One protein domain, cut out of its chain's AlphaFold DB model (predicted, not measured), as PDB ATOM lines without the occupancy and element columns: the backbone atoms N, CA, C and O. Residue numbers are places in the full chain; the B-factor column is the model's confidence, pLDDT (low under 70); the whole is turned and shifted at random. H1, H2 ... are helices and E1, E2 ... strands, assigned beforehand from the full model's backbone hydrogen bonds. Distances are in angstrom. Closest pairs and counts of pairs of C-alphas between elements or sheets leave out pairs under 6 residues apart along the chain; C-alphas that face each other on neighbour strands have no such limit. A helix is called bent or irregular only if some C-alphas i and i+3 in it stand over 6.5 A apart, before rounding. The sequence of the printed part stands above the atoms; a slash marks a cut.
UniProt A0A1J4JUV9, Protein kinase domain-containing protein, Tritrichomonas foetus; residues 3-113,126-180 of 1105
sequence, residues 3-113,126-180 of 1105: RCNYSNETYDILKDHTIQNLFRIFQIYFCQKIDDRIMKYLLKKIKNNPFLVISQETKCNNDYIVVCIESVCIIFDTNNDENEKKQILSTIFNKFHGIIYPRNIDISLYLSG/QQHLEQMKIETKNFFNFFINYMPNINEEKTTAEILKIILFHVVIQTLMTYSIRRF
ATOM      1  N   ARG A   3     -51.376  34.835 -57.560       63.34
ATOM      2  CA  ARG A   3     -51.666  33.413 -57.359       63.34
ATOM      3  C   ARG A   3     -50.561  32.639 -58.065       63.34
ATOM      4  O   ARG A   3     -50.362  32.823 -59.266       63.34
ATOM      5  N   CYS A   4     -49.839  31.810 -57.323       60.69
ATOM      6  CA  CYS A   4     -48.826  30.941 -57.901       60.69
ATOM      7  C   CYS A   4     -49.534  29.864 -58.722       60.69
ATOM      8  O   CYS A   4     -49.922  28.820 -58.204       60.69
ATOM      9  N   ASN A   5     -49.749  30.140 -60.007       55.56
ATOM     10  CA  ASN A   5     -50.252  29.149 -60.943       55.56
ATOM     11  C   ASN A   5     -49.068  28.282 -61.375       55.56
ATOM     12  O   ASN A   5     -48.243  28.687 -62.197       55.56
ATOM     13  N   TYR A   6     -48.969  27.095 -60.788       57.94
ATOM     14  CA  TYR A   6     -48.092  26.058 -61.309       57.94
ATOM     15  C   TYR A   6     -48.667  25.627 -62.668       57.94
ATOM     16  O   TYR A   6     -49.832  25.250 -62.765       57.94
ATOM     17  N   SER A   7     -47.892  25.790 -63.744       53.03
ATOM     18  CA  SER A   7     -48.260  25.280 -65.073       53.03
ATOM     19  C   SER A   7     -48.173  23.753 -65.073       53.03
ATOM     20  O   SER A   7     -47.468  23.192 -64.233       53.03
ATOM     21  N   ASN A   8     -48.825  23.078 -66.027       52.62
ATOM     22  CA  ASN A   8     -48.675  21.625 -66.206       52.62
ATOM     23  C   ASN A   8     -47.194  21.217 -66.295       52.62
ATOM     24  O   ASN A   8     -46.787  20.314 -65.584       52.62
ATOM     25  N   GLU A   9     -46.361  21.998 -66.988       50.09
ATOM     26  CA  GLU A   9     -44.903  21.796 -67.049       50.09
ATOM     27  C   GLU A   9     -44.218  21.882 -65.673       50.09
ATOM     28  O   GLU A   9     -43.250  21.177 -65.403       50.09
ATOM     29  N   THR A  10     -44.723  22.719 -64.755       53.53
ATOM     30  CA  THR A  10     -44.179  22.772 -63.387       53.53
ATOM     31  C   THR A  10     -44.647  21.587 -62.543       53.53
ATOM     32  O   THR A  10     -43.912  21.126 -61.670       53.53
ATOM     33  N   TYR A  11     -45.859  21.087 -62.797       57.84
ATOM     34  CA  TYR A  11     -46.330  19.833 -62.219       57.84
ATOM     35  C   TYR A  11     -45.541  18.637 -62.769       57.84
ATOM     36  O   TYR A  11     -45.252  17.732 -61.999       57.84
ATOM     37  N   ASP A  12     -45.086  18.670 -64.024       54.53
ATOM     38  CA  ASP A  12     -44.225  17.636 -64.615       54.53
ATOM     39  C   ASP A  12     -42.821  17.598 -63.974       54.53
ATOM     40  O   ASP A  12     -42.217  16.531 -63.843       54.53
ATOM     41  N   ILE A  13     -42.312  18.745 -63.494       54.84
ATOM     42  CA  ILE A  13     -41.090  18.810 -62.667       54.84
ATOM     43  C   ILE A  13     -41.318  18.145 -61.298       54.84
ATOM     44  O   ILE A  13     -40.420  17.490 -60.761       54.84
ATOM     45  N   LEU A  14     -42.516  18.300 -60.729       62.84
ATOM     46  CA  LEU A  14     -42.938  17.663 -59.482       62.84
ATOM     47  C   LEU A  14     -43.394  16.229 -59.784       62.84
ATOM     48  O   LEU A  14     -44.586  15.943 -59.870       62.84
ATOM     49  N   LYS A  15     -42.422  15.321 -59.936       62.25
ATOM     50  CA  LYS A  15     -42.631  13.916 -60.342       62.25
ATOM     51  C   LYS A  15     -43.615  13.117 -59.469       62.25
ATOM     52  O   LYS A  15     -44.047  12.048 -59.887       62.25
ATOM     53  N   ASP A  16     -43.955  13.598 -58.273       72.31
ATOM     54  CA  ASP A  16     -44.820  12.903 -57.317       72.31
ATOM     55  C   ASP A  16     -46.230  13.525 -57.241       72.31
ATOM     56  O   ASP A  16     -46.407  14.696 -56.894       72.31
ATOM     57  N   HIS A  17     -47.255  12.713 -57.519       70.19
ATOM     58  CA  HIS A  17     -48.667  13.122 -57.522       70.19
ATOM     59  C   HIS A  17     -49.185  13.639 -56.169       70.19
ATOM     60  O   HIS A  17     -50.125  14.439 -56.144       70.19
ATOM     61  N   THR A  18     -48.590  13.229 -55.047       69.69
ATOM     62  CA  THR A  18     -48.950  13.720 -53.704       69.69
ATOM     63  C   THR A  18     -48.669  15.207 -53.593       69.69
ATOM     64  O   THR A  18     -49.506  15.972 -53.114       69.69
ATOM     65  N   ILE A  19     -47.505  15.631 -54.094       72.75
ATOM     66  CA  ILE A  19     -47.117  17.039 -54.107       72.75
ATOM     67  C   ILE A  19     -48.099  17.817 -54.971       72.75
ATOM     68  O   ILE A  19     -48.650  18.822 -54.536       72.75
ATOM     69  N   GLN A  20     -48.374  17.328 -56.178       73.19
ATOM     70  CA  GLN A  20     -49.293  18.001 -57.092       73.19
ATOM     71  C   GLN A  20     -50.674  18.217 -56.449       73.19
ATOM     72  O   GLN A  20     -51.242  19.302 -56.569       73.19
ATOM     73  N   ASN A  21     -51.192  17.226 -55.713       72.75
ATOM     74  CA  ASN A  21     -52.467  17.337 -54.998       72.75
ATOM     75  C   ASN A  21     -52.412  18.321 -53.827       72.75
ATOM     76  O   ASN A  21     -53.349  19.094 -53.640       72.75
ATOM     77  N   LEU A  22     -51.307  18.363 -53.087       76.56
ATOM     78  CA  LEU A  22     -51.104  19.335 -52.017       76.56
ATOM     79  C   LEU A  22     -51.166  20.776 -52.561       76.56
ATOM     80  O   LEU A  22     -51.880  21.615 -52.018       76.56
ATOM     81  N   PHE A  23     -50.563  21.045 -53.719       76.62
ATOM     82  CA  PHE A  23     -50.674  22.342 -54.404       76.62
ATOM     83  C   PHE A  23     -52.039  22.597 -55.071       76.62
ATOM     84  O   PHE A  23     -52.331  23.733 -55.443       76.62
ATOM     85  N   ARG A  24     -52.882  21.570 -55.247       74.88
ATOM     86  CA  ARG A  24     -54.276  21.732 -55.702       74.88
ATOM     87  C   ARG A  24     -55.212  22.102 -54.557       74.88
ATOM     88  O   ARG A  24     -56.109  22.913 -54.764       74.88
ATOM     89  N   ILE A  25     -55.003  21.514 -53.378       76.25
ATOM     90  CA  ILE A  25     -55.820  21.755 -52.180       76.25
ATOM     91  C   ILE A  25     -55.565  23.163 -51.628       76.25
ATOM     92  O   ILE A  25     -56.506  23.861 -51.255       76.25
ATOM     93  N   PHE A  26     -54.305  23.606 -51.611       81.44
ATOM     94  CA  PHE A  26     -53.937  24.920 -51.089       81.44
ATOM     95  C   PHE A  26     -53.787  25.968 -52.194       81.44
ATOM     96  O   PHE A  26     -53.022  25.818 -53.144       81.44
ATOM     97  N   GLN A  27     -54.469  27.097 -52.028       83.75
ATOM     98  CA  GLN A  27     -54.280  28.294 -52.832       83.75
ATOM     99  C   GLN A  27     -53.063  29.067 -52.326       83.75
ATOM    100  O   GLN A  27     -53.093  29.650 -51.240       83.75
ATOM    101  N   ILE A  28     -52.000  29.080 -53.127       84.31
ATOM    102  CA  ILE A  28     -50.736  29.725 -52.771       84.31
ATOM    103  C   ILE A  28     -50.656  31.116 -53.392       84.31
ATOM    104  O   ILE A  28     -50.799  31.290 -54.607       84.31
ATOM    105  N   TYR A  29     -50.389  32.102 -52.547       82.88
ATOM    106  CA  TYR A  29     -50.248  33.498 -52.921       82.88
ATOM    107  C   TYR A  29     -48.840  33.985 -52.597       82.88
ATOM    108  O   TYR A  29     -48.403  33.911 -51.452       82.88
ATOM    109  N   PHE A  30     -48.150  34.533 -53.597       82.69
ATOM    110  CA  PHE A  30     -46.867  35.201 -53.404       82.69
ATOM    111  C   PHE A  30     -47.056  36.716 -53.286       82.69
ATOM    112  O   PHE A  30     -47.825  37.338 -54.040       82.69
ATOM    113  N   CYS A  31     -46.370  37.307 -52.311       80.12
ATOM    114  CA  CYS A  31     -46.459  38.707 -51.942       80.12
ATOM    115  C   CYS A  31     -45.054  39.324 -51.870       80.12
ATOM    116  O   CYS A  31     -44.308  39.047 -50.938       80.12
ATOM    117  N   GLN A  32     -44.713  40.165 -52.854       70.12
ATOM    118  CA  GLN A  32     -43.431  40.889 -52.917       70.12
ATOM    119  C   GLN A  32     -43.409  42.198 -52.119       70.12
ATOM    120  O   GLN A  32     -42.341  42.731 -51.856       70.12
ATOM    121  N   LYS A  33     -44.584  42.766 -51.820       68.00
ATOM    122  CA  LYS A  33     -44.743  43.989 -51.026       68.00
ATOM    123  C   LYS A  33     -46.002  43.887 -50.191       68.00
ATOM    124  O   LYS A  33     -47.067  43.557 -50.720       68.00
ATOM    125  N   ILE A  34     -45.870  44.194 -48.908       67.06
ATOM    126  CA  ILE A  34     -46.990  44.238 -47.976       67.06
ATOM    127  C   ILE A  34     -47.805  45.499 -48.288       67.06
ATOM    128  O   ILE A  34     -47.311  46.615 -48.169       67.06
ATOM    129  N   ASP A  35     -49.052  45.315 -48.714       69.06
ATOM    130  CA  ASP A  35     -50.038  46.388 -48.883       69.06
ATOM    131  C   ASP A  35     -51.234  46.093 -47.966       69.06
ATOM    132  O   ASP A  35     -51.578  44.926 -47.728       69.06
ATOM    133  N   ASP A  36     -51.898  47.138 -47.479       70.12
ATOM    134  CA  ASP A  36     -53.016  47.089 -46.533       70.12
ATOM    135  C   ASP A  36     -54.130  46.149 -46.998       70.12
ATOM    136  O   ASP A  36     -54.779  45.485 -46.192       70.12
ATOM    137  N   ARG A  37     -54.339  46.026 -48.312       75.00
ATOM    138  CA  ARG A  37     -55.333  45.109 -48.894       75.00
ATOM    139  C   ARG A  37     -55.025  43.640 -48.596       75.00
ATOM    140  O   ARG A  37     -55.939  42.865 -48.324       75.00
ATOM    141  N   ILE A  38     -53.749  43.257 -48.658       71.94
ATOM    142  CA  ILE A  38     -53.290  41.880 -48.421       71.94
ATOM    143  C   ILE A  38     -53.368  41.573 -46.931       71.94
ATOM    144  O   ILE A  38     -53.873  40.516 -46.552       71.94
ATOM    145  N   MET A  39     -52.966  42.531 -46.094       74.88
ATOM    146  CA  MET A  39     -53.102  42.411 -44.645       74.88
ATOM    147  C   MET A  39     -54.571  42.318 -44.225       74.88
ATOM    148  O   MET A  39     -54.913  41.432 -43.453       74.88
ATOM    149  N   LYS A  40     -55.478  43.124 -44.793       79.62
ATOM    150  CA  LYS A  40     -56.929  42.998 -44.547       79.62
ATOM    151  C   LYS A  40     -57.482  41.633 -44.954       79.62
ATOM    152  O   LYS A  40     -58.252  41.033 -44.203       79.62
ATOM    153  N   TYR A  41     -57.075  41.109 -46.112       81.38
ATOM    154  CA  TYR A  41     -57.479  39.771 -46.555       81.38
ATOM    155  C   TYR A  41     -56.996  38.676 -45.589       81.38
ATOM    156  O   TYR A  41     -57.795  37.837 -45.162       81.38
ATOM    157  N   LEU A  42     -55.717  38.722 -45.198       78.19
ATOM    158  CA  LEU A  42     -55.122  37.815 -44.217       78.19
ATOM    159  C   LEU A  42     -55.870  37.897 -42.877       78.19
ATOM    160  O   LEU A  42     -56.304  36.875 -42.355       78.19
ATOM    161  N   LEU A  43     -56.109  39.104 -42.357       79.25
ATOM    162  CA  LEU A  43     -56.807  39.337 -41.089       79.25
ATOM    163  C   LEU A  43     -58.246  38.800 -41.094       79.25
ATOM    164  O   LEU A  43     -58.686  38.198 -40.112       79.25
ATOM    165  N   LYS A  44     -58.965  38.935 -42.214       82.25
ATOM    166  CA  LYS A  44     -60.309  38.357 -42.382       82.25
ATOM    167  C   LYS A  44     -60.296  36.826 -42.326       82.25
ATOM    168  O   LYS A  44     -61.249  36.225 -41.823       82.25
ATOM    169  N   LYS A  45     -59.243  36.191 -42.848       79.50
ATOM    170  CA  LYS A  45     -59.050  34.736 -42.775       79.50
ATOM    171  C   LYS A  45     -58.633  34.290 -41.370       79.50
ATOM    172  O   LYS A  45     -59.209  33.339 -40.856       79.50
ATOM    173  N   ILE A  46     -57.737  35.029 -40.721       80.88
ATOM    174  CA  ILE A  46     -57.235  34.797 -39.356       80.88
ATOM    175  C   ILE A  46     -58.359  34.802 -38.305       80.88
ATOM    176  O   ILE A  46     -58.417  33.898 -37.478       80.88
ATOM    177  N   LYS A  47     -59.274  35.783 -38.341       74.19
ATOM    178  CA  LYS A  47     -60.232  36.058 -37.246       74.19
ATOM    179  C   LYS A  47     -61.139  34.883 -36.846       74.19
ATOM    180  O   LYS A  47     -61.562  34.815 -35.699       74.19
ATOM    181  N   ASN A  48     -61.448  33.980 -37.774       69.75
ATOM    182  CA  ASN A  48     -62.440  32.920 -37.565       69.75
ATOM    183  C   ASN A  48     -61.831  31.517 -37.698       69.75
ATOM    184  O   ASN A  48     -62.551  30.585 -38.040       69.75
ATOM    185  N   ASN A  49     -60.514  31.387 -37.532       80.94
ATOM    186  CA  ASN A  49     -59.815  30.121 -37.699       80.94
ATOM    187  C   ASN A  49     -59.297  29.581 -36.363       80.94
ATOM    188  O   ASN A  49     -58.775  30.362 -35.569       80.94
ATOM    189  N   PRO A  50     -59.399  28.262 -36.113       80.25
ATOM    190  CA  PRO A  50     -59.012  27.688 -34.828       80.25
ATOM    191  C   PRO A  50     -57.488  27.645 -34.649       80.25
ATOM    192  O   PRO A  50     -56.986  27.782 -33.531       80.25
ATOM    193  N   PHE A  51     -56.737  27.510 -35.748       85.81
ATOM    194  CA  PHE A  51     -55.276  27.538 -35.741       85.81
ATOM    195  C   PHE A  51     -54.696  28.027 -37.076       85.81
ATOM    196  O   PHE A  51     -55.351  27.974 -38.122       85.81
ATOM    197  N   LEU A  52     -53.437  28.464 -37.038       88.12
ATOM    198  CA  LEU A  52     -52.624  28.745 -38.221       88.12
ATOM    199  C   LEU A  52     -51.172  28.308 -38.015       88.12
ATOM    200  O   LEU A  52     -50.704  28.152 -36.884       88.12
ATOM    201  N   VAL A  53     -50.447  28.123 -39.117       87.25
ATOM    202  CA  VAL A  53     -49.015  27.784 -39.096       87.25
ATOM    203  C   VAL A  53     -48.221  28.924 -39.717       87.25
ATOM    204  O   VAL A  53     -48.562  29.383 -40.807       87.25
ATOM    205  N   ILE A  54     -47.154  29.354 -39.038       87.88
ATOM    206  CA  ILE A  54     -46.224  30.377 -39.535       87.88
ATOM    207  C   ILE A  54     -44.818  29.795 -39.575       87.88
ATOM    208  O   ILE A  54     -44.392  29.148 -38.619       87.88
ATOM    209  N   SER A  55     -44.069  30.053 -40.640       87.38
ATOM    210  CA  SER A  55     -42.641  29.740 -40.704       87.38
ATOM    211  C   SER A  55     -41.830  30.906 -41.242       87.38
ATOM    212  O   SER A  55     -42.302  31.634 -42.115       87.38
ATOM    213  N   GLN A  56     -40.589  31.016 -40.776       87.12
ATOM    214  CA  GLN A  56     -39.564  31.848 -41.399       87.12
ATOM    215  C   GLN A  56     -38.536  30.942 -42.082       87.12
ATOM    216  O   GLN A  56     -37.991  30.036 -41.450       87.12
ATOM    217  N   GLU A  57     -38.292  31.174 -43.370       83.06
ATOM    218  CA  GLU A  57     -37.358  30.400 -44.193       83.06
ATOM    219  C   GLU A  57     -36.420  31.341 -44.941       83.06
ATOM    220  O   GLU A  57     -36.867  32.318 -45.540       83.06
ATOM    221  N   THR A  58     -35.125  31.033 -44.934       80.19
ATOM    222  CA  THR A  58     -34.101  31.841 -45.602       80.19
ATOM    223  C   THR A  58     -33.553  31.063 -46.798       80.19
ATOM    224  O   THR A  58     -33.053  29.938 -46.673       80.19
ATOM    225  N   LYS A  59     -33.701  31.609 -48.011       78.81
ATOM    226  CA  LYS A  59     -33.238  30.935 -49.233       78.81
ATOM    227  C   LYS A  59     -32.760  31.933 -50.277       78.81
ATOM    228  O   LYS A  59     -33.441  32.908 -50.571       78.81
ATOM    229  N   CYS A  60     -31.587  31.664 -50.856       69.31
ATOM    230  CA  CYS A  60     -30.970  32.505 -51.889       69.31
ATOM    231  C   CYS A  60     -30.833  33.982 -51.471       69.31
ATOM    232  O   CYS A  60     -31.102  34.872 -52.267       69.31
ATOM    233  N   ASN A  61     -30.404  34.226 -50.226       70.25
ATOM    234  CA  ASN A  61     -30.234  35.555 -49.623       70.25
ATOM    235  C   ASN A  61     -31.522  36.378 -49.445       70.25
ATOM    236  O   ASN A  61     -31.407  37.554 -49.118       70.25
ATOM    237  N   ASN A  62     -32.705  35.774 -49.590       77.50
ATOM    238  CA  ASN A  62     -33.981  36.385 -49.226       77.50
ATOM    239  C   ASN A  62     -34.641  35.622 -48.074       77.50
ATOM    240  O   ASN A  62     -34.622  34.385 -48.031       77.50
ATOM    241  N   ASP A  63     -35.286  36.380 -47.197       84.69
ATOM    242  CA  ASP A  63     -36.060  35.864 -46.079       84.69
ATOM    243  C   ASP A  63     -37.553  35.884 -46.398       84.69
ATOM    244  O   ASP A  63     -38.131  36.919 -46.744       84.69
ATOM    245  N   TYR A  64     -38.185  34.728 -46.226       87.12
ATOM    246  CA  TYR A  64     -39.598  34.521 -46.488       87.12
ATOM    247  C   TYR A  64     -40.353  34.214 -45.201       87.12
ATOM    248  O   TYR A  64     -39.933  33.370 -44.406       87.12
ATOM    249  N   ILE A  65     -41.513  34.847 -45.033       88.50
ATOM    250  CA  ILE A  65     -42.499  34.476 -44.014       88.50
ATOM    251  C   ILE A  65     -43.650  33.760 -44.714       88.50
ATOM    252  O   ILE A  65     -44.293  34.321 -45.598       88.50
ATOM    253  N   VAL A  66     -43.929  32.522 -44.313       89.88
ATOM    254  CA  VAL A  66     -45.029  31.721 -44.866       89.88
ATOM    255  C   VAL A  66     -46.113  31.576 -43.814       89.88
ATOM    256  O   VAL A  66     -45.830  31.170 -42.690       89.88
ATOM    257  N   VAL A  67     -47.355  31.876 -44.187       89.62
ATOM    258  CA  VAL A  67     -48.535  31.768 -43.324       89.62
ATOM    259  C   VAL A  67     -49.560  30.852 -43.985       89.62
ATOM    260  O   VAL A  67     -50.002  31.127 -45.100       89.62
ATOM    261  N   CYS A  68     -49.964  29.783 -43.300       89.69
ATOM    262  CA  CYS A  68     -50.965  28.825 -43.779       89.69
ATOM    263  C   CYS A  68     -52.217  28.836 -42.892       89.69
ATOM    264  O   CYS A  68     -52.107  28.678 -41.673       89.69
ATOM    265  N   ILE A  69     -53.390  29.005 -43.518       88.31
ATOM    266  CA  ILE A  69     -54.715  29.081 -42.882       88.31
ATOM    267  C   ILE A  69     -55.767  28.480 -43.828       88.31
ATOM    268  O   ILE A  69     -55.954  28.978 -44.938       88.31
ATOM    269  N   GLU A  70     -56.492  27.453 -43.388       86.12
ATOM    270  CA  GLU A  70     -57.433  26.654 -44.197       86.12
ATOM    271  C   GLU A  70     -56.791  26.217 -45.525       86.12
ATOM    272  O   GLU A  70     -55.652  25.765 -45.560       86.12
ATOM    273  N   SER A  71     -57.495  26.405 -46.637       83.56
ATOM    274  CA  SER A  71     -57.031  26.174 -48.000       83.56
ATOM    275  C   SER A  71     -56.175  27.323 -48.561       83.56
ATOM    276  O   SER A  71     -56.010  27.418 -49.773       83.56
ATOM    277  N   VAL A  72     -55.623  28.220 -47.731       86.06
ATOM    278  CA  VAL A  72     -54.843  29.391 -48.175       86.06
ATOM    279  C   VAL A  72     -53.438  29.388 -47.574       86.06
ATOM    280  O   VAL A  72     -53.255  29.267 -46.365       86.06
ATOM    281  N   CYS A  73     -52.432  29.602 -48.420       88.75
ATOM    282  CA  CYS A  73     -51.044  29.804 -48.020       88.75
ATOM    283  C   CYS A  73     -50.515  31.106 -48.627       88.75
ATOM    284  O   CYS A  73     -50.626  31.325 -49.833       88.75
ATOM    285  N   ILE A  74     -49.961  31.985 -47.796       88.06
ATOM    286  CA  ILE A  74     -49.426  33.282 -48.213       88.06
ATOM    287  C   ILE A  74     -47.936  33.331 -47.901       88.06
ATOM    288  O   ILE A  74     -47.522  33.055 -46.779       88.06
ATOM    289  N   ILE A  75     -47.150  33.696 -48.907       88.44
ATOM    290  CA  ILE A  75     -45.702  33.855 -48.837       88.44
ATOM    291  C   ILE A  75     -45.402  35.346 -48.907       88.44
ATOM    292  O   ILE A  75     -45.743  35.995 -49.899       88.44
ATOM    293  N   PHE A  76     -44.755  35.873 -47.881       87.50
ATOM    294  CA  PHE A  76     -44.228  37.228 -47.846       87.50
ATOM    295  C   PHE A  76     -42.730  37.177 -48.110       87.50
ATOM    296  O   PHE A  76     -41.997  36.553 -47.347       87.50
ATOM    297  N   ASP A  77     -42.291  37.815 -49.189       86.19
ATOM    298  CA  ASP A  77     -40.880  38.104 -49.422       86.19
ATOM    299  C   ASP A  77     -40.522  39.372 -48.650       86.19
ATOM    300  O   ASP A  77     -41.106  40.425 -48.900       86.19
ATOM    301  N   THR A  78     -39.618  39.248 -47.681       82.69
ATOM    302  CA  THR A  78     -39.219  40.369 -46.819       82.69
ATOM    303  C   THR A  78     -37.915  41.017 -47.268       82.69
ATOM    304  O   THR A  78     -37.494  41.981 -46.645       82.69
ATOM    305  N   ASN A  79     -37.240  40.510 -48.315       79.75
ATOM    306  CA  ASN A  79     -35.937  41.016 -48.787       79.75
ATOM    307  C   ASN A  79     -34.907  41.273 -47.655       79.75
ATOM    308  O   ASN A  79     -34.079  42.178 -47.753       79.75
ATOM    309  N   ASN A  80     -34.969  40.495 -46.567       76.31
ATOM    310  CA  ASN A  80     -34.191  40.666 -45.329       76.31
ATOM    311  C   ASN A  80     -34.447  41.971 -44.545       76.31
ATOM    312  O   ASN A  80     -33.654  42.312 -43.666       76.31
ATOM    313  N   ASP A  81     -35.542  42.686 -44.798       80.75
ATOM    314  CA  ASP A  81     -35.954  43.841 -44.003       80.75
ATOM    315  C   ASP A  81     -36.556  43.388 -42.660       80.75
ATOM    316  O   ASP A  81     -37.680  42.887 -42.565       80.75
ATOM    317  N   GLU A  82     -35.788  43.577 -41.587       80.06
ATOM    318  CA  GLU A  82     -36.210  43.283 -40.215       80.06
ATOM    319  C   GLU A  82     -37.456  44.071 -39.776       80.06
ATOM    320  O   GLU A  82     -38.228  43.581 -38.947       80.06
ATOM    321  N   ASN A  83     -37.697  45.267 -40.320       79.94
ATOM    322  CA  ASN A  83     -38.882  46.053 -39.975       79.94
ATOM    323  C   ASN A  83     -40.145  45.454 -40.601       79.94
ATOM    324  O   ASN A  83     -41.152  45.309 -39.904       79.94
ATOM    325  N   GLU A  84     -40.087  45.040 -41.871       78.62
ATOM    326  CA  GLU A  84     -41.209  44.366 -42.538       78.62
ATOM    327  C   GLU A  84     -41.537  43.026 -41.868       78.62
ATOM    328  O   GLU A  84     -42.708  42.736 -41.599       78.62
ATOM    329  N   LYS A  85     -40.518  42.235 -41.497       80.94
ATOM    330  CA  LYS A  85     -40.712  40.993 -40.730       80.94
ATOM    331  C   LYS A  85     -41.437  41.247 -39.414       80.94
ATOM    332  O   LYS A  85     -42.445  40.594 -39.128       80.94
ATOM    333  N   LYS A  86     -40.954  42.210 -38.618       80.62
ATOM    334  CA  LYS A  86     -41.582  42.587 -37.342       80.62
ATOM    335  C   LYS A  86     -43.007  43.074 -37.544       80.62
ATOM    336  O   LYS A  86     -43.877  42.728 -36.748       80.62
ATOM    337  N   GLN A  87     -43.272  43.834 -38.602       80.62
ATOM    338  CA  GLN A  87     -44.610  44.324 -38.912       80.62
ATOM    339  C   GLN A  87     -45.575  43.174 -39.237       80.62
ATOM    340  O   GLN A  87     -46.664  43.126 -38.663       80.62
ATOM    341  N   ILE A  88     -45.185  42.219 -40.089       81.00
ATOM    342  CA  ILE A  88     -46.020  41.048 -40.414       81.00
ATOM    343  C   ILE A  88     -46.285  40.224 -39.155       81.00
ATOM    344  O   ILE A  88     -47.441  39.957 -38.824       81.00
ATOM    345  N   LEU A  89     -45.219  39.843 -38.444       82.81
ATOM    346  CA  LEU A  89     -45.311  38.982 -37.269       82.81
ATOM    347  C   LEU A  89     -46.152  39.637 -36.173       82.81
ATOM    348  O   LEU A  89     -47.116  39.029 -35.717       82.81
ATOM    349  N   SER A  90     -45.870  40.891 -35.807       79.06
ATOM    350  CA  SER A  90     -46.668  41.619 -34.807       79.06
ATOM    351  C   SER A  90     -48.130  41.758 -35.224       79.06
ATOM    352  O   SER A  90     -49.012  41.598 -34.387       79.06
ATOM    353  N   THR A  91     -48.424  41.984 -36.507       78.88
ATOM    354  CA  THR A  91     -49.813  42.073 -36.975       78.88
ATOM    355  C   THR A  91     -50.544  40.742 -36.825       78.88
ATOM    356  O   THR A  91     -51.696  40.733 -36.394       78.88
ATOM    357  N   ILE A  92     -49.890  39.620 -37.139       81.56
ATOM    358  CA  ILE A  92     -50.481  38.287 -36.973       81.56
ATOM    359  C   ILE A  92     -50.659  37.964 -35.487       81.56
ATOM    360  O   ILE A  92     -51.763  37.610 -35.078       81.56
ATOM    361  N   PHE A  93     -49.611  38.142 -34.677       80.19
ATOM    362  CA  PHE A  93     -49.629  37.852 -33.241       80.19
ATOM    363  C   PHE A  93     -50.645  38.717 -32.479       80.19
ATOM    364  O   PHE A  93     -51.355  38.201 -31.626       80.19
ATOM    365  N   ASN A  94     -50.793  39.999 -32.826       75.38
ATOM    366  CA  ASN A  94     -51.731  40.904 -32.150       75.38
ATOM    367  C   ASN A  94     -53.201  40.675 -32.531       75.38
ATOM    368  O   ASN A  94     -54.096  41.124 -31.815       75.38
ATOM    369  N   LYS A  95     -53.473  40.077 -33.696       76.38
ATOM    370  CA  LYS A  95     -54.838  39.959 -34.241       76.38
ATOM    371  C   LYS A  95     -55.391  38.546 -34.212       76.38
ATOM    372  O   LYS A  95     -56.602  38.376 -34.358       76.38
ATOM    373  N   PHE A  96     -54.538  37.542 -34.067       77.81
ATOM    374  CA  PHE A  96     -54.979  36.168 -33.957       77.81
ATOM    375  C   PHE A  96     -55.181  35.785 -32.493       77.81
ATOM    376  O   PHE A  96     -54.253  35.831 -31.695       77.81
ATOM    377  N   HIS A  97     -56.405  35.381 -32.164       70.38
ATOM    378  CA  HIS A  97     -56.789  34.981 -30.809       70.38
ATOM    379  C   HIS A  97     -56.822  33.448 -30.616       70.38
ATOM    380  O   HIS A  97     -57.263  32.981 -29.570       70.38
ATOM    381  N   GLY A  98     -56.401  32.667 -31.622       71.75
ATOM    382  CA  GLY A  98     -56.353  31.198 -31.584       71.75
ATOM    383  C   GLY A  98     -54.947  30.629 -31.344       71.75
ATOM    384  O   GLY A  98     -54.042  31.332 -30.894       71.75
ATOM    385  N   ILE A  99     -54.729  29.358 -31.708       70.50
ATOM    386  CA  ILE A  99     -53.429  28.681 -31.525       70.50
ATOM    387  C   ILE A  99     -52.481  28.921 -32.708       70.50
ATOM    388  O   ILE A  99     -52.758  28.523 -33.844       70.50
ATOM    389  N   ILE A 100     -51.353  29.588 -32.451       73.88
ATOM    390  CA  ILE A 100     -50.302  29.810 -33.453       73.88
ATOM    391  C   ILE A 100     -49.269  28.716 -33.315       73.88
ATOM    392  O   ILE A 100     -48.725  28.492 -32.235       73.88
ATOM    393  N   TYR A 101     -48.942  28.090 -34.437       73.75
ATOM    394  CA  TYR A 101     -47.845  27.146 -34.507       73.75
ATOM    395  C   TYR A 101     -46.682  27.731 -35.307       73.75
ATOM    396  O   TYR A 101     -46.700  27.683 -36.541       73.75
ATOM    397  N   PRO A 102     -45.658  28.267 -34.629       72.56
ATOM    398  CA  PRO A 102     -44.497  28.808 -35.295       72.56
ATOM    399  C   PRO A 102     -43.502  27.707 -35.621       72.56
ATOM    400  O   PRO A 102     -43.329  26.724 -34.895       72.56
ATOM    401  N   ARG A 103     -42.782  27.931 -36.709       68.81
ATOM    402  CA  ARG A 103     -41.641  27.141 -37.123       68.81
ATOM    403  C   ARG A 103     -40.448  28.074 -37.266       68.81
ATOM    404  O   ARG A 103     -40.460  28.965 -38.109       68.81
ATOM    405  N   ASN A 104     -39.449  27.856 -36.412       66.88
ATOM    406  CA  ASN A 104     -38.211  28.639 -36.332       66.88
ATOM    407  C   ASN A 104     -38.410  30.131 -35.990       66.88
ATOM    408  O   ASN A 104     -37.543  30.942 -36.289       66.88
ATOM    409  N   ILE A 105     -39.530  30.488 -35.348       68.56
ATOM    410  CA  ILE A 105     -39.805  31.848 -34.861       68.56
ATOM    411  C   ILE A 105     -39.804  31.814 -33.332       68.56
ATOM    412  O   ILE A 105     -40.547  31.033 -32.733       68.56
ATOM    413  N   ASP A 106     -38.981  32.656 -32.709       62.97
ATOM    414  CA  ASP A 106     -38.984  32.836 -31.258       62.97
ATOM    415  C   ASP A 106     -40.178  33.701 -30.844       62.97
ATOM    416  O   ASP A 106     -40.179  34.918 -31.008       62.97
ATOM    417  N   ILE A 107     -41.221  33.050 -30.330       57.16
ATOM    418  CA  ILE A 107     -42.467  33.707 -29.924       57.16
ATOM    419  C   ILE A 107     -42.272  34.580 -28.678       57.16
ATOM    420  O   ILE A 107     -43.027  35.529 -28.471       57.16
ATOM    421  N   SER A 108     -41.270  34.280 -27.843       51.19
ATOM    422  CA  SER A 108     -41.061  34.969 -26.563       51.19
ATOM    423  C   SER A 108     -40.724  36.451 -26.748       51.19
ATOM    424  O   SER A 108     -41.134  37.288 -25.946       51.19
ATOM    425  N   LEU A 109     -40.084  36.789 -27.869       47.97
ATOM    426  CA  LEU A 109     -39.763  38.158 -28.268       47.97
ATOM    427  C   LEU A 109     -40.995  38.977 -28.690       47.97
ATOM    428  O   LEU A 109     -40.928  40.205 -28.696       47.97
ATOM    429  N   TYR A 110     -42.110  38.318 -29.025       50.41
ATOM    430  CA  TYR A 110     -43.321  38.948 -29.567       50.41
ATOM    431  C   TYR A 110     -44.545  38.845 -28.637       50.41
ATOM    432  O   TYR A 110     -45.521  39.556 -28.851       50.41
ATOM    433  N   LEU A 111     -44.493  38.000 -27.597       45.03
ATOM    434  CA  LEU A 111     -45.583  37.759 -26.633       45.03
ATOM    435  C   LEU A 111     -45.488  38.565 -25.328       45.03
ATOM    436  O   LEU A 111     -46.324  38.388 -24.443       45.03
ATOM    437  N   SER A 112     -44.533  39.484 -25.187       37.59
ATOM    438  CA  SER A 112     -44.343  40.297 -23.970       37.59
ATOM    439  C   SER A 112     -45.490  41.283 -23.646       37.59
ATOM    440  O   SER A 112     -45.340  42.119 -22.758       37.59
ATOM    441  N   GLY A 113     -46.646  41.179 -24.316       38.16
ATOM    442  CA  GLY A 113     -47.792  42.084 -24.175       38.16
ATOM    443  C   GLY A 113     -49.172  41.448 -23.944       38.16
ATOM    444  O   GLY A 113     -50.141  42.201 -23.877       38.16
ATOM    445  N   GLN A 126     -46.370  20.350 -24.545       45.69
ATOM    446  CA  GLN A 126     -44.951  19.999 -24.588       45.69
ATOM    447  C   GLN A 126     -44.684  18.624 -25.224       45.69
ATOM    448  O   GLN A 126     -43.829  18.511 -26.100       45.69
ATOM    449  N   GLN A 127     -45.461  17.600 -24.859       54.72
ATOM    450  CA  GLN A 127     -45.342  16.251 -25.429       54.72
ATOM    451  C   GLN A 127     -45.783  16.217 -26.902       54.72
ATOM    452  O   GLN A 127     -45.159  15.564 -27.742       54.72
ATOM    453  N   HIS A 128     -46.816  16.991 -27.239       58.16
ATOM    454  CA  HIS A 128     -47.263  17.149 -28.617       58.16
ATOM    455  C   HIS A 128     -46.211  17.830 -29.499       58.16
ATOM    456  O   HIS A 128     -45.969  17.369 -30.613       58.16
ATOM    457  N   LEU A 129     -45.525  18.870 -29.012       56.38
ATOM    458  CA  LEU A 129     -44.482  19.565 -29.778       56.38
ATOM    459  C   LEU A 129     -43.326  18.646 -30.207       56.38
ATOM    460  O   LEU A 129     -42.764  18.842 -31.287       56.38
ATOM    461  N   GLU A 130     -42.971  17.639 -29.405       63.69
ATOM    462  CA  GLU A 130     -41.934  16.660 -29.761       63.69
ATOM    463  C   GLU A 130     -42.408  15.669 -30.829       63.69
ATOM    464  O   GLU A 130     -41.714  15.473 -31.831       63.69
ATOM    465  N   GLN A 131     -43.615  15.116 -30.682       68.56
ATOM    466  CA  GLN A 131     -44.228  14.249 -31.700       68.56
ATOM    467  C   GLN A 131     -44.368  14.981 -33.042       68.56
ATOM    468  O   GLN A 131     -44.031  14.438 -34.093       68.56
ATOM    469  N   MET A 132     -44.749  16.258 -32.997       64.38
ATOM    470  CA  MET A 132     -44.904  17.119 -34.171       64.38
ATOM    471  C   MET A 132     -43.589  17.330 -34.927       64.38
ATOM    472  O   MET A 132     -43.577  17.341 -36.161       64.38
ATOM    473  N   LYS A 133     -42.463  17.484 -34.214       66.50
ATOM    474  CA  LYS A 133     -41.140  17.577 -34.852       66.50
ATOM    475  C   LYS A 133     -40.813  16.296 -35.614       66.50
ATOM    476  O   LYS A 133     -40.257  16.382 -36.705       66.50
ATOM    477  N   ILE A 134     -41.178  15.136 -35.069       76.62
ATOM    478  CA  ILE A 134     -40.939  13.828 -35.691       76.62
ATOM    479  C   ILE A 134     -41.819  13.651 -36.934       76.62
ATOM    480  O   ILE A 134     -41.286  13.370 -38.003       76.62
ATOM    481  N   GLU A 135     -43.130  13.879 -36.823       79.00
ATOM    482  CA  GLU A 135     -44.082  13.755 -37.939       79.00
ATOM    483  C   GLU A 135     -43.696  14.664 -39.108       79.00
ATOM    484  O   GLU A 135     -43.582  14.217 -40.248       79.00
ATOM    485  N   THR A 136     -43.421  15.938 -38.809       71.44
ATOM    486  CA  THR A 136     -43.039  16.928 -39.823       71.44
ATOM    487  C   THR A 136     -41.701  16.563 -40.461       71.44
ATOM    488  O   THR A 136     -41.551  16.691 -41.672       71.44
ATOM    489  N   LYS A 137     -40.726  16.088 -39.674       76.25
ATOM    490  CA  LYS A 137     -39.414  15.663 -40.181       76.25
ATOM    491  C   LYS A 137     -39.523  14.429 -41.074       76.25
ATOM    492  O   LYS A 137     -38.922  14.417 -42.140       76.25
ATOM    493  N   ASN A 138     -40.281  13.413 -40.670       79.12
ATOM    494  CA  ASN A 138     -40.442  12.179 -41.439       79.12
ATOM    495  C   ASN A 138     -41.202  12.430 -42.743       79.12
ATOM    496  O   ASN A 138     -40.755  11.996 -43.805       79.12
ATOM    497  N   PHE A 139     -42.283  13.211 -42.683       75.00
ATOM    498  CA  PHE A 139     -43.017  13.615 -43.878       75.00
ATOM    499  C   PHE A 139     -42.146  14.463 -44.810       75.00
ATOM    500  O   PHE A 139     -42.115  14.230 -46.012       75.00
ATOM    501  N   PHE A 140     -41.374  15.408 -44.265       74.12
ATOM    502  CA  PHE A 140     -40.443  16.208 -45.056       74.12
ATOM    503  C   PHE A 140     -39.365  15.337 -45.714       74.12
ATOM    504  O   PHE A 140     -39.160  15.442 -46.920       74.12
ATOM    505  N   ASN A 141     -38.742  14.420 -44.967       78.44
ATOM    506  CA  ASN A 141     -37.726  13.495 -45.474       78.44
ATOM    507  C   ASN A 141     -38.232  12.627 -46.632       78.44
ATOM    508  O   ASN A 141     -37.473  12.387 -47.568       78.44
ATOM    509  N   PHE A 142     -39.500  12.195 -46.601       75.31
ATOM    510  CA  PHE A 142     -40.110  11.487 -47.729       75.31
ATOM    511  C   PHE A 142     -40.032  12.320 -49.018       75.31
ATOM    512  O   PHE A 142     -39.672  11.796 -50.070       75.31
ATOM    513  N   PHE A 143     -40.300  13.626 -48.937       73.62
ATOM    514  CA  PHE A 143     -40.302  14.516 -50.097       73.62
ATOM    515  C   PHE A 143     -38.939  15.067 -50.495       73.62
ATOM    516  O   PHE A 143     -38.798  15.441 -51.657       73.62
ATOM    517  N   ILE A 144     -37.939  15.081 -49.599       72.06
ATOM    518  CA  ILE A 144     -36.567  15.531 -49.914       72.06
ATOM    519  C   ILE A 144     -36.049  14.846 -51.188       72.06
ATOM    520  O   ILE A 144     -35.496  15.508 -52.059       72.06
ATOM    521  N   ASN A 145     -36.295  13.542 -51.337       67.81
ATOM    522  CA  ASN A 145     -35.809  12.756 -52.476       67.81
ATOM    523  C   ASN A 145     -36.526  13.068 -53.800       67.81
ATOM    524  O   ASN A 145     -35.991  12.791 -54.872       67.81
ATOM    525  N   TYR A 146     -37.728  13.644 -53.734       68.00
ATOM    526  CA  TYR A 146     -38.495  14.101 -54.897       68.00
ATOM    527  C   TYR A 146     -38.290  15.590 -55.172       68.00
ATOM    528  O   TYR A 146     -38.858  16.116 -56.132       68.00
ATOM    529  N   MET A 147     -37.499  16.283 -54.345       67.75
ATOM    530  CA  MET A 147     -37.209  17.687 -54.576       67.75
ATOM    531  C   MET A 147     -36.318  17.821 -55.808       67.75
ATOM    532  O   MET A 147     -35.248  17.210 -55.872       67.75
ATOM    533  N   PRO A 148     -36.739  18.601 -56.813       65.00
ATOM    534  CA  PRO A 148     -35.920  18.815 -57.990       65.00
ATOM    535  C   PRO A 148     -34.622  19.523 -57.592       65.00
ATOM    536  O   PRO A 148     -34.660  20.613 -57.024       65.00
ATOM    537  N   ASN A 149     -33.475  18.937 -57.950       63.62
ATOM    538  CA  ASN A 149     -32.187  19.607 -57.802       63.62
ATOM    539  C   ASN A 149     -32.205  20.953 -58.543       63.62
ATOM    540  O   ASN A 149     -32.770  21.088 -59.644       63.62
ATOM    541  N   ILE A 150     -31.589  21.948 -57.907       63.62
ATOM    542  CA  ILE A 150     -31.350  23.261 -58.496       63.62
ATOM    543  C   ILE A 150     -30.204  23.081 -59.496       63.62
ATOM    544  O   ILE A 150     -29.038  23.132 -59.120       63.62
ATOM    545  N   ASN A 151     -30.546  22.808 -60.755       61.22
ATOM    546  CA  ASN A 151     -29.589  22.745 -61.860       61.22
ATOM    547  C   ASN A 151     -29.640  24.065 -62.640       61.22
ATOM    548  O   ASN A 151     -30.729  24.569 -62.921       61.22
ATOM    549  N   GLU A 152     -28.473  24.587 -63.025       55.88
ATOM    550  CA  GLU A 152     -28.319  25.869 -63.736       55.88
ATOM    551  C   GLU A 152     -28.884  25.863 -65.170       55.88
ATOM    552  O   GLU A 152     -29.083  26.921 -65.754       55.88
ATOM    553  N   GLU A 153     -29.207  24.691 -65.729       58.16
ATOM    554  CA  GLU A 153     -29.786  24.547 -67.078       58.16
ATOM    555  C   GLU A 153     -31.285  24.907 -67.165       58.16
ATOM    556  O   GLU A 153     -31.852  24.925 -68.257       58.16
ATOM    557  N   LYS A 154     -31.951  25.181 -66.034       65.50
ATOM    558  CA  LYS A 154     -33.373  25.566 -65.991       65.50
ATOM    559  C   LYS A 154     -33.551  27.073 -66.180       65.50
ATOM    560  O   LYS A 154     -32.695  27.869 -65.804       65.50
ATOM    561  N   THR A 155     -34.700  27.491 -66.708       69.25
ATOM    562  CA  THR A 155     -35.021  28.921 -66.833       69.25
ATOM    563  C   THR A 155     -35.112  29.589 -65.454       69.25
ATOM    564  O   THR A 155     -35.481  28.969 -64.455       69.25
ATOM    565  N   THR A 156     -34.829  30.891 -65.379       65.38
ATOM    566  CA  THR A 156     -34.902  31.672 -64.127       65.38
ATOM    567  C   THR A 156     -36.264  31.562 -63.435       65.38
ATOM    568  O   THR A 156     -36.332  31.462 -62.209       65.38
ATOM    569  N   ALA A 157     -37.351  31.510 -64.208       65.50
ATOM    570  CA  ALA A 157     -38.703  31.312 -63.693       65.50
ATOM    571  C   ALA A 157     -38.904  29.920 -63.063       65.50
ATOM    572  O   ALA A 157     -39.585  29.798 -62.045       65.50
ATOM    573  N   GLU A 158     -38.311  28.870 -63.632       66.44
ATOM    574  CA  GLU A 158     -38.371  27.511 -63.078       66.44
ATOM    575  C   GLU A 158     -37.543  27.384 -61.802       66.44
ATOM    576  O   GLU A 158     -38.011  26.792 -60.830       66.44
ATOM    577  N   ILE A 159     -36.355  27.992 -61.767       67.25
ATOM    578  CA  ILE A 159     -35.505  28.035 -60.569       67.25
ATOM    579  C   ILE A 159     -36.246  28.732 -59.418       67.25
ATOM    580  O   ILE A 159     -36.307  28.193 -58.313       67.25
ATOM    581  N   LEU A 160     -36.898  29.871 -59.680       68.06
ATOM    582  CA  LEU A 160     -37.736  30.580 -58.701       68.06
ATOM    583  C   LEU A 160     -38.886  29.712 -58.172       68.06
ATOM    584  O   LEU A 160     -39.116  29.667 -56.966       68.06
ATOM    585  N   LYS A 161     -39.590  28.978 -59.041       69.62
ATOM    586  CA  LYS A 161     -40.672  28.074 -58.616       69.62
ATOM    587  C   LYS A 161     -40.161  26.909 -57.760       69.62
ATOM    588  O   LYS A 161     -40.835  26.534 -56.802       69.62
ATOM    589  N   ILE A 162     -38.983  26.363 -58.075       71.50
ATOM    590  CA  ILE A 162     -38.325  25.313 -57.281       71.50
ATOM    591  C   ILE A 162     -37.931  25.856 -55.903       71.50
ATOM    592  O   ILE A 162     -38.215  25.226 -54.887       71.50
ATOM    593  N   ILE A 163     -37.355  27.058 -55.842       70.94
ATOM    594  CA  ILE A 163     -37.010  27.725 -54.578       70.94
ATOM    595  C   ILE A 163     -38.266  27.985 -53.732       70.94
ATOM    596  O   ILE A 163     -38.282  27.655 -52.547       70.94
ATOM    597  N   LEU A 164     -39.344  28.499 -54.333       74.12
ATOM    598  CA  LEU A 164     -40.618  28.731 -53.641       74.12
ATOM    599  C   LEU A 164     -41.242  27.429 -53.122       74.12
ATOM    600  O   LEU A 164     -41.822  27.408 -52.038       74.12
ATOM    601  N   PHE A 165     -41.083  26.328 -53.856       77.12
ATOM    602  CA  PHE A 165     -41.489  25.008 -53.390       77.12
ATOM    603  C   PHE A 165     -40.746  24.609 -52.099       77.12
ATOM    604  O   PHE A 165     -41.398  24.223 -51.129       77.12
ATOM    605  N   HIS A 166     -39.419  24.790 -52.035       77.56
ATOM    606  CA  HIS A 166     -38.636  24.526 -50.816       77.56
ATOM    607  C   HIS A 166     -39.094  25.361 -49.610       77.56
ATOM    608  O   HIS A 166     -39.080  24.860 -48.488       77.56
ATOM    609  N   VAL A 167     -39.512  26.609 -49.837       80.75
ATOM    610  CA  VAL A 167     -39.956  27.540 -48.785       80.75
ATOM    611  C   VAL A 167     -41.313  27.140 -48.191       80.75
ATOM    612  O   VAL A 167     -41.524  27.246 -46.986       80.75
ATOM    613  N   VAL A 168     -42.247  26.669 -49.018       83.25
ATOM    614  CA  VAL A 168     -43.657  26.515 -48.614       83.25
ATOM    615  C   VAL A 168     -44.004  25.115 -48.130       83.25
ATOM    616  O   VAL A 168     -44.867  24.946 -47.261       83.25
ATOM    617  N   ILE A 169     -43.359  24.101 -48.709       80.88
ATOM    618  CA  ILE A 169     -43.802  22.712 -48.619       80.88
ATOM    619  C   ILE A 169     -43.971  22.254 -47.169       80.88
ATOM    620  O   ILE A 169     -45.029  21.762 -46.795       80.88
ATOM    621  N   GLN A 170     -43.001  22.529 -46.304       78.88
ATOM    622  CA  GLN A 170     -43.039  22.066 -44.921       78.88
ATOM    623  C   GLN A 170     -44.085  22.798 -44.057       78.88
ATOM    624  O   GLN A 170     -44.611  22.223 -43.100       78.88
ATOM    625  N   THR A 171     -44.459  24.026 -44.412       84.62
ATOM    626  CA  THR A 171     -45.520  24.791 -43.734       84.62
ATOM    627  C   THR A 171     -46.899  24.246 -44.097       84.62
ATOM    628  O   THR A 171     -47.733  24.039 -43.214       84.62
ATOM    629  N   LEU A 172     -47.120  23.913 -45.373       85.94
ATOM    630  CA  LEU A 172     -48.330  23.216 -45.825       85.94
ATOM    631  C   LEU A 172     -48.468  21.824 -45.201       85.94
ATOM    632  O   LEU A 172     -49.560  21.429 -44.794       85.94
ATOM    633  N   MET A 173     -47.359  21.094 -45.081       81.38
ATOM    634  CA  MET A 173     -47.312  19.779 -44.430       81.38
ATOM    635  C   MET A 173     -47.735  19.859 -42.969       81.38
ATOM    636  O   MET A 173     -48.613  19.121 -42.523       81.38
ATOM    637  N   THR A 174     -47.148  20.809 -42.243       80.75
ATOM    638  CA  THR A 174     -47.459  21.048 -40.834       80.75
ATOM    639  C   THR A 174     -48.941  21.382 -40.654       80.75
ATOM    640  O   THR A 174     -49.581  20.854 -39.747       80.75
ATOM    641  N   TYR A 175     -49.504  22.221 -41.530       86.62
ATOM    642  CA  TYR A 175     -50.930  22.550 -41.499       86.62
ATOM    643  C   TYR A 175     -51.803  21.321 -41.787       86.62
ATOM    644  O   TYR A 175     -52.762  21.051 -41.065       86.62
ATOM    645  N   SER A 176     -51.432  20.538 -42.804       85.31
ATOM    646  CA  SER A 176     -52.158  19.333 -43.211       85.31
ATOM    647  C   SER A 176     -52.256  18.322 -42.065       85.31
ATOM    648  O   SER A 176     -53.331  17.797 -41.805       85.31
ATOM    649  N   ILE A 177     -51.180  18.074 -41.328       83.31
ATOM    650  CA  ILE A 177     -51.221  17.128 -40.204       83.31
ATOM    651  C   ILE A 177     -52.036  17.710 -39.037       83.31
ATOM    652  O   ILE A 177     -52.912  17.041 -38.491       83.31
ATOM    653  N   ARG A 178     -51.800  18.981 -38.682       81.12
ATOM    654  CA  ARG A 178     -52.350  19.578 -37.456       81.12
ATOM    655  C   ARG A 178     -53.853  19.825 -37.472       81.12
ATOM    656  O   ARG A 178     -54.450  19.896 -36.403       81.12
ATOM    657  N   ARG A 179     -54.479  19.911 -38.647       84.81
ATOM    658  CA  ARG A 179     -55.924  20.176 -38.742       84.81
ATOM    659  C   ARG A 179     -56.795  19.126 -38.054       84.81
ATOM    660  O   ARG A 179     -57.834  19.480 -37.523       84.81
ATOM    661  N   PHE A 180     -56.332  17.876 -37.986       84.38
ATOM    662  CA  PHE A 180     -57.044  16.773 -37.332       84.38
ATOM    663  C   PHE A 180     -57.055  16.850 -35.800       84.38
ATOM    664  O   PHE A 180     -57.689  16.019 -35.166       84.38
TER     665      PHE A 180
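What this domain is: This is residues 3 to 113 and 126 to 180 of the 1105 residues of the protein "Protein kinase domain-containing protein" of Tritrichomonas foetus (UniProt A0A1J4JUV9). A twisted sheet of five strands is the middle of three layers, with H3 and H4 over one face and the bent helix H6 on the other, H6b lying over the strands and H6a meeting the sheet with residues 163 to 167. H5 packs on H6b; H1 and H2 are off the sheet, and residues 152 to 157 stick out. The printed part has 166 residues with six named helices and five named strands, in the order H1 H2 E1 H3 E2 E3 E4 H4 E5 H5 H6; the class is mixed, helices and strands. The mixed sheet runs E1 E4 E3 E2 E5. The whole is compact, with a radius of gyration of the C-alphas of 15.9 A and spans of 49 by 37 by 26 A.

How they stand to each other: Start at H1, residues 8 to 13, and H2, residues 17 to 25, which are close but not clearly touching; their closest C-alphas, Tyr 11 and Gln 20, are 6.2 A apart. After E1, residues 27 to 31, and H3, residues 36 to 46, come E2, residues 51 to 59, E3, residues 62 to 69, and E4, residues 72 to 77, a meander, each strand the antiparallel neighbour of the one before: check N 55 and O 66, 2.9 A, and N 67 and O 74, 2.9 A. E1 is parallel to E4, with N 29 and O 73 at 2.8 A. Past H4, residues 82 to 95, E5, residues 99 to 103, is parallel to E2, with N 103 and O 54 at 2.8 A. E1, H3, E2 and E4, H4, E5 are split strand-helix-strand units, strands running the same way with others between them, and both crossovers are right-handed. H3 and H4, on the same face, touch only at their ends, H4 with residues 92 to 95 alone; their closest C-alphas, Leu 43 and Lys 95, are 7.2 A apart. H6, residues 156 to 180, was assigned as one helix by its hydrogen bonds but is bent, C-alphas 167 and 170 being 7.4 A apart; its arms are H6a, residues 156 to 167, and H6b, residues 170 to 180, itself irregular with C-alphas 177 and 180 6.50 A apart. On the opposite face from H4, H6b lies over E3 and E2 at a height over the sheet of 8.3 A. H5, residues 126 to 144, touches H6b with residues 136 to 140 alone, closest at the C-alphas of Thr 136 and Thr 174, 6.1 A. Every O i to N i+4 pair is within hydrogen-bond range in H1, H2, H3, H4 and H6a, against 14 of 15 in H5 and 6 of 7 in H6b.

Where its parts are: Find C-alpha 8 at (-48.675, 21.625, -66.206), where H1 begins. E2 runs 26.1 A, E3 22.9 A, H4 19.8 A and H5 27.0 A from first to last C-alpha. H6b ends at C-alpha 180, (-57.044, 16.773, -37.332).

The domain as a whole: The C-alphas farthest apart, Gly 113 and Glu 153, are 49.7 A apart. Residues 114 to 125 are not printed, and C-alphas 113 and 126 are 22.3 A apart across this cut. The link from H5 to H6 is long, 11 residues. Mean pLDDT of the printed part is 73.4; low stretches under 70 include residues 3 to 15, 103 to 113, 126 to 133 and 145 to 161.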